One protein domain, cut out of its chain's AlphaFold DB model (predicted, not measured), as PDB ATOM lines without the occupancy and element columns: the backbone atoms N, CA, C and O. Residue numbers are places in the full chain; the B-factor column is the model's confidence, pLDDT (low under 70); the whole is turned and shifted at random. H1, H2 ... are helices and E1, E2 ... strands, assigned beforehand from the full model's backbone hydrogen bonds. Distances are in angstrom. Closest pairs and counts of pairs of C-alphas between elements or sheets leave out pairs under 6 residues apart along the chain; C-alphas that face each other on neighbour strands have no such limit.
ATOM      1  N   ARG A   3     156.026 219.484 202.800       89.56
ATOM      2  CA  ARG A   3     157.189 218.963 203.510       89.56
ATOM      3  C   ARG A   3     156.718 217.951 204.543       89.56
ATOM      4  O   ARG A   3     155.676 218.143 205.161       89.56
ATOM      5  N   VAL A   4     157.505 216.901 204.716       87.88
ATOM      6  CA  VAL A   4     157.352 215.914 205.782       87.88
ATOM      7  C   VAL A   4     158.545 216.069 206.707       87.88
ATOM      8  O   VAL A   4     159.690 216.033 206.243       87.88
ATOM      9  N   SER A   5     158.299 216.243 207.997       90.25
ATOM     10  CA  SER A   5     159.334 216.340 209.018       90.25
ATOM     11  C   SER A   5     159.130 215.333 210.135       90.25
ATOM     12  O   SER A   5     158.011 214.980 210.477       90.25
ATOM     13  N   TYR A   6     160.235 214.895 210.724       89.69
ATOM     14  CA  TYR A   6     160.251 214.090 211.939       89.69
ATOM     15  C   TYR A   6     161.030 214.861 212.993       89.69
ATOM     16  O   TYR A   6     162.180 215.247 212.755       89.69
ATOM     17  N   ARG A   7     160.385 215.135 214.132       88.44
ATOM     18  CA  ARG A   7     160.961 215.905 215.251       88.44
ATOM     19  C   ARG A   7     161.613 217.226 214.802       88.44
ATOM     20  O   ARG A   7     162.716 217.564 215.220       88.44
ATOM     21  N   GLY A   8     160.942 217.954 213.906       86.94
ATOM     22  CA  GLY A   8     161.391 219.253 213.385       86.94
ATOM     23  C   GLY A   8     162.426 219.207 212.252       86.94
ATOM     24  O   GLY A   8     162.772 220.252 211.703       86.94
ATOM     25  N   VAL A   9     162.899 218.025 211.845       88.19
ATOM     26  CA  VAL A   9     163.851 217.877 210.733       88.19
ATOM     27  C   VAL A   9     163.116 217.437 209.472       88.19
ATOM     28  O   VAL A   9     162.397 216.440 209.481       88.19
ATOM     29  N   ILE A  10     163.327 218.156 208.369       89.06
ATOM     30  CA  ILE A  10     162.700 217.857 207.076       89.06
ATOM     31  C   ILE A  10     163.298 216.571 206.490       89.06
ATOM     32  O   ILE A  10     164.496 216.493 206.222       89.06
ATOM     33  N   LEU A  11     162.442 215.578 206.259       87.88
ATOM     34  CA  LEU A  11     162.802 214.288 205.676       87.88
ATOM     35  C   LEU A  11     162.592 214.247 204.172       87.88
ATOM     36  O   LEU A  11     163.415 213.672 203.462       87.88
ATOM     37  N   ALA A  12     161.491 214.829 203.704       86.81
ATOM     38  CA  ALA A  12     161.106 214.839 202.305       86.81
ATOM     39  C   ALA A  12     160.267 216.074 201.978       86.81
ATOM     40  O   ALA A  12     159.622 216.655 202.854       86.81
ATOM     41  N   TRP A  13     160.260 216.468 200.711       88.25
ATOM     42  CA  TRP A  13     159.382 217.517 200.197       88.25
ATOM     43  C   TRP A  13     159.003 217.237 198.750       88.25
ATOM     44  O   TRP A  13     159.692 216.501 198.045       88.25
ATOM     45  N   GLY A  14     157.912 217.847 198.301       84.06
ATOM     46  CA  GLY A  14     157.507 217.787 196.904       84.06
ATOM     47  C   GLY A  14     156.359 218.725 196.563       84.06
ATOM     48  O   GLY A  14     155.631 219.233 197.429       84.06
ATOM     49  N   GLY A  15     156.194 218.977 195.270       80.44
ATOM     50  CA  GLY A  15     155.018 219.618 194.719       80.44
ATOM     51  C   GLY A  15     153.790 218.726 194.872       80.44
ATOM     52  O   GLY A  15     153.814 217.535 194.567       80.44
ATOM     53  N   VAL A  16     152.684 219.321 195.316       70.75
ATOM     54  CA  VAL A  16     151.370 218.688 195.188       70.75
ATOM     55  C   VAL A  16     150.845 219.054 193.808       70.75
ATOM     56  O   VAL A  16     150.690 220.253 193.545       70.75
ATOM     57  N   PRO A  17     150.601 218.074 192.922       64.50
ATOM     58  CA  PRO A  17     150.026 218.367 191.624       64.50
ATOM     59  C   PRO A  17     148.675 219.062 191.797       64.50
ATOM     60  O   PRO A  17     147.915 218.777 192.723       64.50
ATOM     61  N   LEU A  18     148.376 219.994 190.894       62.34
ATOM     62  CA  LEU A  18     147.123 220.737 190.894       62.34
ATOM     63  C   LEU A  18     145.999 219.849 190.334       62.34
ATOM     64  O   LEU A  18     145.498 220.101 189.244       62.34
ATOM     65  N   PHE A  19     145.633 218.770 191.025       59.03
ATOM     66  CA  PHE A  19     144.421 218.033 190.682       59.03
ATOM     67  C   PHE A  19     143.245 218.603 191.473       59.03
ATOM     68  O   PHE A  19     143.332 218.904 192.667       59.03
ATOM     69  N   LYS A  39     154.521 213.219 194.816       69.50
ATOM     70  CA  LYS A  39     155.823 212.587 194.604       69.50
ATOM     71  C   LYS A  39     156.880 213.424 195.317       69.50
ATOM     72  O   LYS A  39     156.940 214.635 195.113       69.50
ATOM     73  N   ALA A  40     157.714 212.784 196.131       75.25
ATOM     74  CA  ALA A  40     158.856 213.461 196.728       75.25
ATOM     75  C   ALA A  40     159.819 213.930 195.622       75.25
ATOM     76  O   ALA A  40     160.258 213.137 194.788       75.25
ATOM     77  N   GLU A  41     160.126 215.222 195.622       79.56
ATOM     78  CA  GLU A  41     161.126 215.859 194.758       79.56
ATOM     79  C   GLU A  41     162.526 215.769 195.378       79.56
ATOM     80  O   GLU A  41     163.523 215.747 194.661       79.56
ATOM     81  N   GLY A  42     162.606 215.666 196.706       74.81
ATOM     82  CA  GLY A  42     163.852 215.456 197.431       74.81
ATOM     83  C   GLY A  42     163.624 214.793 198.784       74.81
ATOM     84  O   GLY A  42     162.537 214.875 199.359       74.81
ATOM     85  N   SER A  43     164.660 214.110 199.280       78.44
ATOM     86  CA  SER A  43     164.681 213.533 200.626       78.44
ATOM     87  C   SER A  43     166.082 213.591 201.233       78.44
ATOM     88  O   SER A  43     167.076 213.472 200.518       78.44
ATOM     89  N   VAL A  44     166.164 213.777 202.552       75.94
ATOM     90  CA  VAL A  44     167.437 213.893 203.299       75.94
ATOM     91  C   VAL A  44     167.449 212.921 204.479       75.94
ATOM     92  O   VAL A  44     167.942 213.212 205.567       75.94
ATOM     93  N   VAL A  45     166.888 211.727 204.282       76.75
ATOM     94  CA  VAL A  45     166.817 210.725 205.350       76.75
ATOM     95  C   VAL A  45     168.195 210.096 205.568       76.75
ATOM     96  O   VAL A  45     168.549 209.095 204.940       76.75
ATOM     97  N   ARG A  46     168.978 210.691 206.475       80.56
ATOM     98  CA  ARG A  46     170.262 210.151 206.944       80.56
ATOM     99  C   ARG A  46     170.061 208.847 207.718       80.56
ATOM    100  O   ARG A  46     168.996 208.610 208.287       80.56
ATOM    101  N   GLN A  47     171.104 208.019 207.780       80.88
ATOM    102  CA  GLN A  47     171.058 206.729 208.477       80.88
ATOM    103  C   GLN A  47     170.671 206.870 209.958       80.88
ATOM    104  O   GLN A  47     169.872 206.086 210.459       80.88
ATOM    105  N   GLU A  48     171.172 207.903 210.635       82.62
ATOM    106  CA  GLU A  48     170.822 208.231 212.025       82.62
ATOM    107  C   GLU A  48     169.315 208.447 212.191       82.62
ATOM    108  O   GLU A  48     168.700 207.936 213.123       82.62
ATOM    109  N   MET A  49     168.701 209.131 211.224       85.38
ATOM    110  CA  MET A  49     167.272 209.408 211.221       85.38
ATOM    111  C   MET A  49     166.447 208.141 211.021       85.38
ATOM    112  O   MET A  49     165.461 207.928 211.720       85.38
ATOM    113  N   ARG A  50     166.891 207.251 210.123       85.44
ATOM    114  CA  ARG A  50     166.269 205.928 209.951       85.44
ATOM    115  C   ARG A  50     166.338 205.106 211.230       85.44
ATOM    116  O   ARG A  50     165.362 204.450 211.576       85.44
ATOM    117  N   ASN A  51     167.477 205.138 211.922       88.56
ATOM    118  CA  ASN A  51     167.662 204.398 213.165       88.56
ATOM    119  C   ASN A  51     166.744 204.932 214.271       88.56
ATOM    120  O   ASN A  51     166.140 204.132 214.977       88.56
ATOM    121  N   MET A  52     166.588 206.255 214.385       88.94
ATOM    122  CA  MET A  52     165.661 206.859 215.350       88.94
ATOM    123  C   MET A  52     164.203 206.519 215.044       88.94
ATOM    124  O   MET A  52     163.495 206.077 215.940       88.94
ATOM    125  N   ILE A  53     163.776 206.640 213.782       88.44
ATOM    126  CA  ILE A  53     162.418 206.259 213.364       88.44
ATOM    127  C   ILE A  53     162.167 204.780 213.678       88.44
ATOM    128  O   ILE A  53     161.135 204.438 214.243       88.44
ATOM    129  N   ARG A  54     163.126 203.896 213.369       87.81
ATOM    130  CA  ARG A  54     163.017 202.464 213.677       87.81
ATOM    131  C   ARG A  54     162.945 202.197 215.180       87.81
ATOM    132  O   ARG A  54     162.159 201.356 215.590       87.81
ATOM    133  N   ALA A  55     163.743 202.891 215.985       89.06
ATOM    134  CA  ALA A  55     163.697 202.753 217.436       89.06
ATOM    135  C   ALA A  55     162.354 203.234 218.006       89.06
ATOM    136  O   ALA A  55     161.813 202.594 218.900       89.06
ATOM    137  N   GLU A  56     161.792 204.322 217.470       88.81
ATOM    138  CA  GLU A  56     160.467 204.816 217.860       88.81
ATOM    139  C   GLU A  56     159.364 203.820 217.479       88.81
ATOM    140  O   GLU A  56     158.531 203.492 218.319       88.81
ATOM    141  N   LEU A  57     159.423 203.260 216.267       87.88
ATOM    142  CA  LEU A  57     158.524 202.188 215.833       87.88
ATOM    143  C   LEU A  57     158.591 200.983 216.775       87.88
ATOM    144  O   LEU A  57     157.556 200.538 217.246       87.88
ATOM    145  N   GLN A  58     159.788 200.500 217.109       86.56
ATOM    146  CA  GLN A  58     159.956 199.349 218.004       86.56
ATOM    147  C   GLN A  58     159.505 199.633 219.442       86.56
ATOM    148  O   GLN A  58     159.051 198.733 220.141       86.56
ATOM    149  N   ALA A  59     159.669 200.870 219.915       87.88
ATOM    150  CA  ALA A  59     159.324 201.243 221.282       87.88
ATOM    151  C   ALA A  59     157.829 201.546 221.461       87.88
ATOM    152  O   ALA A  59     157.277 201.270 222.525       87.88
ATOM    153  N   PHE A  60     157.184 202.135 220.450       86.00
ATOM    154  CA  PHE A  60     155.826 202.677 220.561       86.00
ATOM    155  C   PHE A  60     154.832 202.087 219.552       86.00
ATOM    156  O   PHE A  60     153.669 202.484 219.557       86.00
ATOM    157  N   GLY A  61     155.265 201.187 218.664       84.75
ATOM    158  CA  GLY A  61     154.461 200.618 217.573       84.75
ATOM    159  C   GLY A  61     154.161 201.598 216.430       84.75
ATOM    160  O   GLY A  61     153.546 201.219 215.433       84.75
ATOM    161  N   ARG A  62     154.576 202.864 216.559       83.94
ATOM    162  CA  ARG A  62     154.328 203.936 215.590       83.94
ATOM    163  C   ARG A  62     155.395 205.024 215.657       83.94
ATOM    164  O   ARG A  62     155.979 205.249 216.713       83.94
ATOM    165  N   ALA A  63     155.594 205.731 214.551       86.44
ATOM    166  CA  ALA A  63     156.403 206.943 214.470       86.44
ATOM    167  C   ALA A  63     155.566 208.106 213.927       86.44
ATOM    168  O   ALA A  63     154.855 207.947 212.935       86.44
ATOM    169  N   GLU A  64     155.649 209.266 214.575       88.62
ATOM    170  CA  GLU A  64     154.891 210.466 214.199       88.62
ATOM    171  C   GLU A  64     155.692 211.377 213.259       88.62
ATOM    172  O   GLU A  64     156.872 211.653 213.485       88.62
ATOM    173  N   PHE A  65     155.032 211.900 212.228       88.31
ATOM    174  CA  PHE A  65     155.593 212.855 211.279       88.31
ATOM    175  C   PHE A  65     154.664 214.050 211.122       88.31
ATOM    176  O   PHE A  65     153.448 213.896 211.023       88.31
ATOM    177  N   ASP A  66     155.241 215.237 211.012       89.75
ATOM    178  CA  ASP A  66     154.505 216.445 210.663       89.75
ATOM    179  C   ASP A  66     154.507 216.617 209.143       89.75
ATOM    180  O   ASP A  66     155.551 216.532 208.490       89.75
ATOM    181  N   VAL A  67     153.338 216.889 208.578       86.88
ATOM    182  CA  VAL A  67     153.142 217.227 207.172       86.88
ATOM    183  C   VAL A  67     152.625 218.649 207.098       86.88
ATOM    184  O   VAL A  67     151.611 219.005 207.697       86.88
ATOM    185  N   ASP A  68     153.329 219.474 206.342       88.94
ATOM    186  CA  ASP A  68     153.079 220.905 206.311       88.94
ATOM    187  C   ASP A  68     153.257 221.453 204.898       88.94
ATOM    188  O   ASP A  68     154.144 221.017 204.161       88.94
ATOM    189  N   GLY A  69     152.430 222.412 204.493       86.62
ATOM    190  CA  GLY A  69     152.694 223.181 203.284       86.62
ATOM    191  C   GLY A  69     151.468 223.706 202.555       86.62
ATOM    192  O   GLY A  69     150.323 223.542 202.960       86.62
ATOM    193  N   GLU A  70     151.712 224.403 201.449       81.56
ATOM    194  CA  GLU A  70     150.649 225.051 200.678       81.56
ATOM    195  C   GLU A  70     149.941 224.080 199.726       81.56
ATOM    196  O   GLU A  70     150.573 223.495 198.836       81.56
ATOM    197  N   LEU A  71     148.612 224.019 199.850       76.69
ATOM    198  CA  LEU A  71     147.692 223.377 198.916       76.69
ATOM    199  C   LEU A  71     147.078 224.447 198.011       76.69
ATOM    200  O   LEU A  71     145.999 224.985 198.277       76.69
ATOM    201  N   ARG A  72     147.773 224.756 196.911       72.50
ATOM    202  CA  ARG A  72     147.340 225.781 195.943       72.50
ATOM    203  C   ARG A  72     145.951 225.504 195.363       72.50
ATOM    204  O   ARG A  72     145.198 226.443 195.144       72.50
ATOM    205  N   SER A  73     145.595 224.233 195.176       67.31
ATOM    206  CA  SER A  73     144.273 223.808 194.695       67.31
ATOM    207  C   SER A  73     143.125 224.165 195.646       67.31
ATOM    208  O   SER A  73     141.994 224.321 195.194       67.31
ATOM    209  N   LEU A  74     143.401 224.319 196.944       68.56
ATOM    210  CA  LEU A  74     142.405 224.638 197.972       68.56
ATOM    211  C   LEU A  74     142.542 226.068 198.522       68.56
ATOM    212  O   LEU A  74     141.790 226.445 199.421       68.56
ATOM    213  N   GLY A  75     143.497 226.860 198.013       71.31
ATOM    214  CA  GLY A  75     143.774 228.215 198.508       71.31
ATOM    215  C   GLY A  75     144.168 228.252 199.991       71.31
ATOM    216  O   GLY A  75     143.876 229.221 200.694       71.31
ATOM    217  N   GLY A  76     144.780 227.175 200.490       77.56
ATOM    218  CA  GLY A  76     145.004 226.972 201.916       77.56
ATOM    219  C   GLY A  76     146.382 226.422 202.255       77.56
ATOM    220  O   GLY A  76     147.155 225.999 201.391       77.56
ATOM    221  N   HIS A  77     146.670 226.438 203.547       82.19
ATOM    222  CA  HIS A  77     147.830 225.814 204.154       82.19
ATOM    223  C   HIS A  77     147.383 224.546 204.887       82.19
ATOM    224  O   HIS A  77     146.414 224.570 205.646       82.19
ATOM    225  N   LEU A  78     148.061 223.437 204.612       81.31
ATOM    226  CA  LEU A  78     147.883 222.166 205.295       81.31
ATOM    227  C   LEU A  78     148.883 222.091 206.438       81.31
ATOM    228  O   LEU A  78     150.075 222.280 206.205       81.31
ATOM    229  N   HIS A  79     148.395 221.750 207.623       84.94
ATOM    230  CA  HIS A  79     149.236 221.317 208.725       84.94
ATOM    231  C   HIS A  79     148.578 220.098 209.371       84.94
ATOM    232  O   HIS A  79     147.441 220.178 209.846       84.94
ATOM    233  N   CYS A  80     149.250 218.952 209.337       82.19
ATOM    234  CA  CYS A  80     148.738 217.718 209.914       82.19
ATOM    235  C   CYS A  80     149.852 216.813 210.432       82.19
ATOM    236  O   CYS A  80     151.020 216.968 210.086       82.19
ATOM    237  N   LYS A  81     149.461 215.853 211.266       84.25
ATOM    238  CA  LYS A  81     150.328 214.772 211.721       84.25
ATOM    239  C   LYS A  81     149.948 213.497 210.988       84.25
ATOM    240  O   LYS A  81     148.767 213.237 210.779       84.25
ATOM    241  N   THR A  82     150.940 212.718 210.595       80.62
ATOM    242  CA  THR A  82     150.763 211.388 210.016       80.62
ATOM    243  C   THR A  82     151.605 210.395 210.793       80.62
ATOM    244  O   THR A  82     152.631 210.760 211.367       80.62
ATOM    245  N   TYR A  83     151.181 209.139 210.810       81.88
ATOM    246  CA  TYR A  83     151.882 208.075 211.510       81.88
ATOM    247  C   TYR A  83     152.404 207.054 210.506       81.88
ATOM    248  O   TYR A  83     151.784 206.828 209.471       81.88
ATOM    249  N   LEU A  84     153.561 206.481 210.814       80.75
ATOM    250  CA  LEU A  84     154.022 205.220 210.245       80.75
ATOM    251  C   LEU A  84     153.839 204.161 211.324       80.75
ATOM    252  O   LEU A  84     154.314 204.382 212.439       80.75
ATOM    253  N   PHE A  85     153.191 203.045 211.016       76.75
ATOM    254  CA  PHE A  85     152.985 201.959 211.974       76.75
ATOM    255  C   PHE A  85     153.938 200.786 211.715       76.75
ATOM    256  O   PHE A  85     154.426 200.570 210.602       76.75
ATOM    257  N   GLU A  86     154.246 200.024 212.764       69.50
ATOM    258  CA  GLU A  86     155.039 198.803 212.635       69.50
ATOM    259  C   GLU A  86     154.244 197.733 211.857       69.50
ATOM    260  O   GLU A  86     153.138 197.373 212.245       69.50
ATOM    261  N   GLY A  87     154.793 197.232 210.741       61.59
ATOM    262  CA  GLY A  87     154.144 196.207 209.903       61.59
ATOM    263  C   GLY A  87     153.461 196.714 208.625       61.59
ATOM    264  O   GLY A  87     153.047 195.895 207.810       61.59
ATOM    265  N   GLU A  88     153.415 198.028 208.379       56.00
ATOM    266  CA  GLU A  88     152.919 198.613 207.119       56.00
ATOM    267  C   GLU A  88     153.931 198.427 205.965       56.00
ATOM    268  O   GLU A  88     154.559 199.367 205.479       56.00
ATOM    269  N   GLY A  89     154.139 197.173 205.556       48.84
ATOM    270  CA  GLY A  89     154.847 196.791 204.331       48.84
ATOM    271  C   GLY A  89     153.902 196.527 203.156       48.84
ATOM    272  O   GLY A  89     154.275 196.771 202.014       48.84
ATOM    273  N   GLU A  90     152.670 196.092 203.423       39.69
ATOM    274  CA  GLU A  90     151.601 195.869 202.447       39.69
ATOM    275  C   GLU A  90     150.276 196.166 203.166       39.69
ATOM    276  O   GLU A  90     150.095 195.789 204.319       39.69
ATOM    277  N   GLY A  91     149.438 197.000 202.553       46.22
ATOM    278  CA  GLY A  91     148.587 197.938 203.279       46.22
ATOM    279  C   GLY A  91     147.479 197.348 204.145       46.22
ATOM    280  O   GLY A  91     146.723 196.514 203.676       46.22
ATOM    281  N   GLU A  92     147.308 197.923 205.337       40.69
ATOM    282  CA  GLU A  92     145.998 198.164 205.950       40.69
ATOM    283  C   GLU A  92     146.151 199.167 207.111       40.69
ATOM    284  O   GLU A  92     146.313 198.789 208.267       40.69
ATOM    285  N   ALA A  93     146.123 200.472 206.816       46.31
ATOM    286  CA  ALA A  93     146.064 201.504 207.853       46.31
ATOM    287  C   ALA A  93     144.649 201.502 208.466       46.31
ATOM    288  O   ALA A  93     143.741 202.158 207.954       46.31
ATOM    289  N   THR A  94     144.429 200.695 209.510       44.88
ATOM    290  CA  THR A  94     143.108 200.504 210.145       44.88
ATOM    291  C   THR A  94     142.812 201.476 211.289       44.88
ATOM    292  O   THR A  94     141.696 201.483 211.805       44.88
ATOM    293  N   GLU A  95     143.747 202.348 211.667       47.88
ATOM    294  CA  GLU A  95     143.451 203.457 212.575       47.88
ATOM    295  C   GLU A  95     143.223 204.736 211.773       47.88
ATOM    296  O   GLU A  95     144.051 205.137 210.954       47.88
ATOM    297  N   ALA A  96     142.071 205.372 212.001       49.47
ATOM    298  CA  ALA A  96     141.719 206.645 211.394       49.47
ATOM    299  C   ALA A  96     142.841 207.662 211.657       49.47
ATOM    300  O   ALA A  96     142.997 208.157 212.775       49.47
ATOM    301  N   LEU A  97     143.638 207.944 210.619       55.22
ATOM    302  CA  LEU A  97     144.667 208.976 210.651       55.22
ATOM    303  C   LEU A  97     144.032 210.269 211.184       55.22
ATOM    304  O   LEU A  97     142.907 210.597 210.789       55.22
ATOM    305  N   PRO A  98     144.704 211.001 212.091       55.72
ATOM    306  CA  PRO A  98     144.124 212.192 212.687       55.72
ATOM    307  C   PRO A  98     143.698 213.162 211.574       55.72
ATOM    308  O   PRO A  98     144.412 213.309 210.573       55.72
ATOM    309  N   PRO A  99     142.532 213.818 211.715       56.94
ATOM    310  CA  PRO A  99     141.987 214.650 210.659       56.94
ATOM    311  C   PRO A  99     142.998 215.730 210.280       56.94
ATOM    312  O   PRO A  99     143.532 216.447 211.127       56.94
ATOM    313  N   CYS A 100     143.281 215.822 208.986       64.56
ATOM    314  CA  CYS A 100     144.128 216.862 208.436       64.56
ATOM    315  C   CYS A 100     143.316 218.156 208.324       64.56
ATOM    316  O   CYS A 100     142.279 218.178 207.661       64.56
ATOM    317  N   TRP A 101     143.782 219.247 208.933       62.44
ATOM    318  CA  TRP A 101     143.070 220.525 208.899       62.44
ATOM    319  C   TRP A 101     143.713 221.446 207.861       62.44
ATOM    320  O   TRP A 101     144.912 221.722 207.903       62.44
ATOM    321  N   VAL A 102     142.907 221.938 206.917       64.38
ATOM    322  CA  VAL A 102     143.335 222.957 205.951       64.38
ATOM    323  C   VAL A 102     142.905 224.322 206.464       64.38
ATOM    324  O   VAL A 102     141.716 224.640 206.502       64.38
ATOM    325  N   GLN A 103     143.877 225.161 206.811       66.94
ATOM    326  CA  GLN A 103     143.630 226.567 207.099       66.94
ATOM    327  C   GLN A 103     143.525 227.325 205.775       66.94
ATOM    328  O   GLN A 103     144.513 227.517 205.062       66.94
ATOM    329  N   LYS A 104     142.308 227.741 205.411       66.62
ATOM    330  CA  LYS A 104     142.103 228.634 204.264       66.62
ATOM    331  C   LYS A 104     142.716 229.990 204.580       66.62
ATOM    332  O   LYS A 104     142.512 230.517 205.674       66.62
ATOM    333  N   ARG A 105     143.438 230.576 203.624       60.75
ATOM    334  CA  ARG A 105     143.877 231.964 203.783       60.75
ATOM    335  C   ARG A 105     142.641 232.874 203.785       60.75
ATOM    336  O   ARG A 105     141.766 232.677 202.938       60.75
TER     337      ARG A 105
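Overview. This is residues 3 to 19 and 39 to 105 of the 109 residues of an uncharacterized protein of Setaria italica (UniProt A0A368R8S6). A single, strongly twisted antiparallel sheet of five strands has the long hairpin E3 and E4 as its middle, with the hairpin E1 and E2 beside E3 and short E5 beside the first part of E4. One helix, H1, packs on the sheet at the end where E3 begins and E4 ends, and a long link, residues 86 to 100, loops from that end back to E5. The printed part has 84 residues, with the named elements in the order E1, E2, H1, E3, E4, E5; the sheet's order is E2, E1, E3, E4, E5, and the class is mixed, helices and strands. It is only just compact, close to loose, with a radius of gyration of the C-alphas of 14.0 A and spans of 39 by 29 by 22 A.

Along the chain. The printed part opens with E1, residues 3 to 6, whose C-alpha 3 is at (157.189, 218.963, 203.510). E2 is residues 9 to 14, 15.2 A from first to last C-alpha. Beyond the cut, H1 is residues 47 to 60, 19.9 A long, with C-alpha 47 at (171.058, 206.729, 208.477). E3, residues 62 to 71, measures 26.5 A, and E4, residues 76 to 85, measures 28.1 A. E5 is residues 101 to 104, ending with C-alpha 104 at (142.103, 228.634, 204.264).

Arrangement. E2 and E5 are the edge strands. The hairpin E1 and E2 is antiparallel at 156 degrees, with N 4 and O 12 2.8 A apart, within hydrogen-bond range. Residues 12 to 13 of E2 also pair, antiparallel, with residues 42 to 43. E1 is antiparallel to E3, with N 5 and O 66 2.8 A apart. E3, E4 and E5 form a meander, each strand the antiparallel neighbour of the one before. N 67 and O 80 of E3 and E4 are 2.8 A apart; N 103 and O 77 of E5 and E4 are 2.9 A apart. H1 is on the sheet, at a height of 9.2 A over it. It lies over E3 and runs along it, at 5 degrees on the local plane. The closest C-alphas of H1 and E3 are those of Leu 57 and Ala 63, 5.4 A apart. In H1 every O i to N i+4 pair is within hydrogen-bond range. E2 and E4 are apart.

Size, cuts and confidence. The two C-alphas farthest apart, those of Gln 58 and Arg 105, are 39.0 A apart. Residues 20 to 38 are not printed; C-alphas 19 and 39 are 13.2 A apart across this cut. The link from E4 to E5 is long, 15 residues. The mean pLDDT of the printed part is 75.7; residues 17 to 19, 39, 73 to 74 and 86 to 105 are under 70.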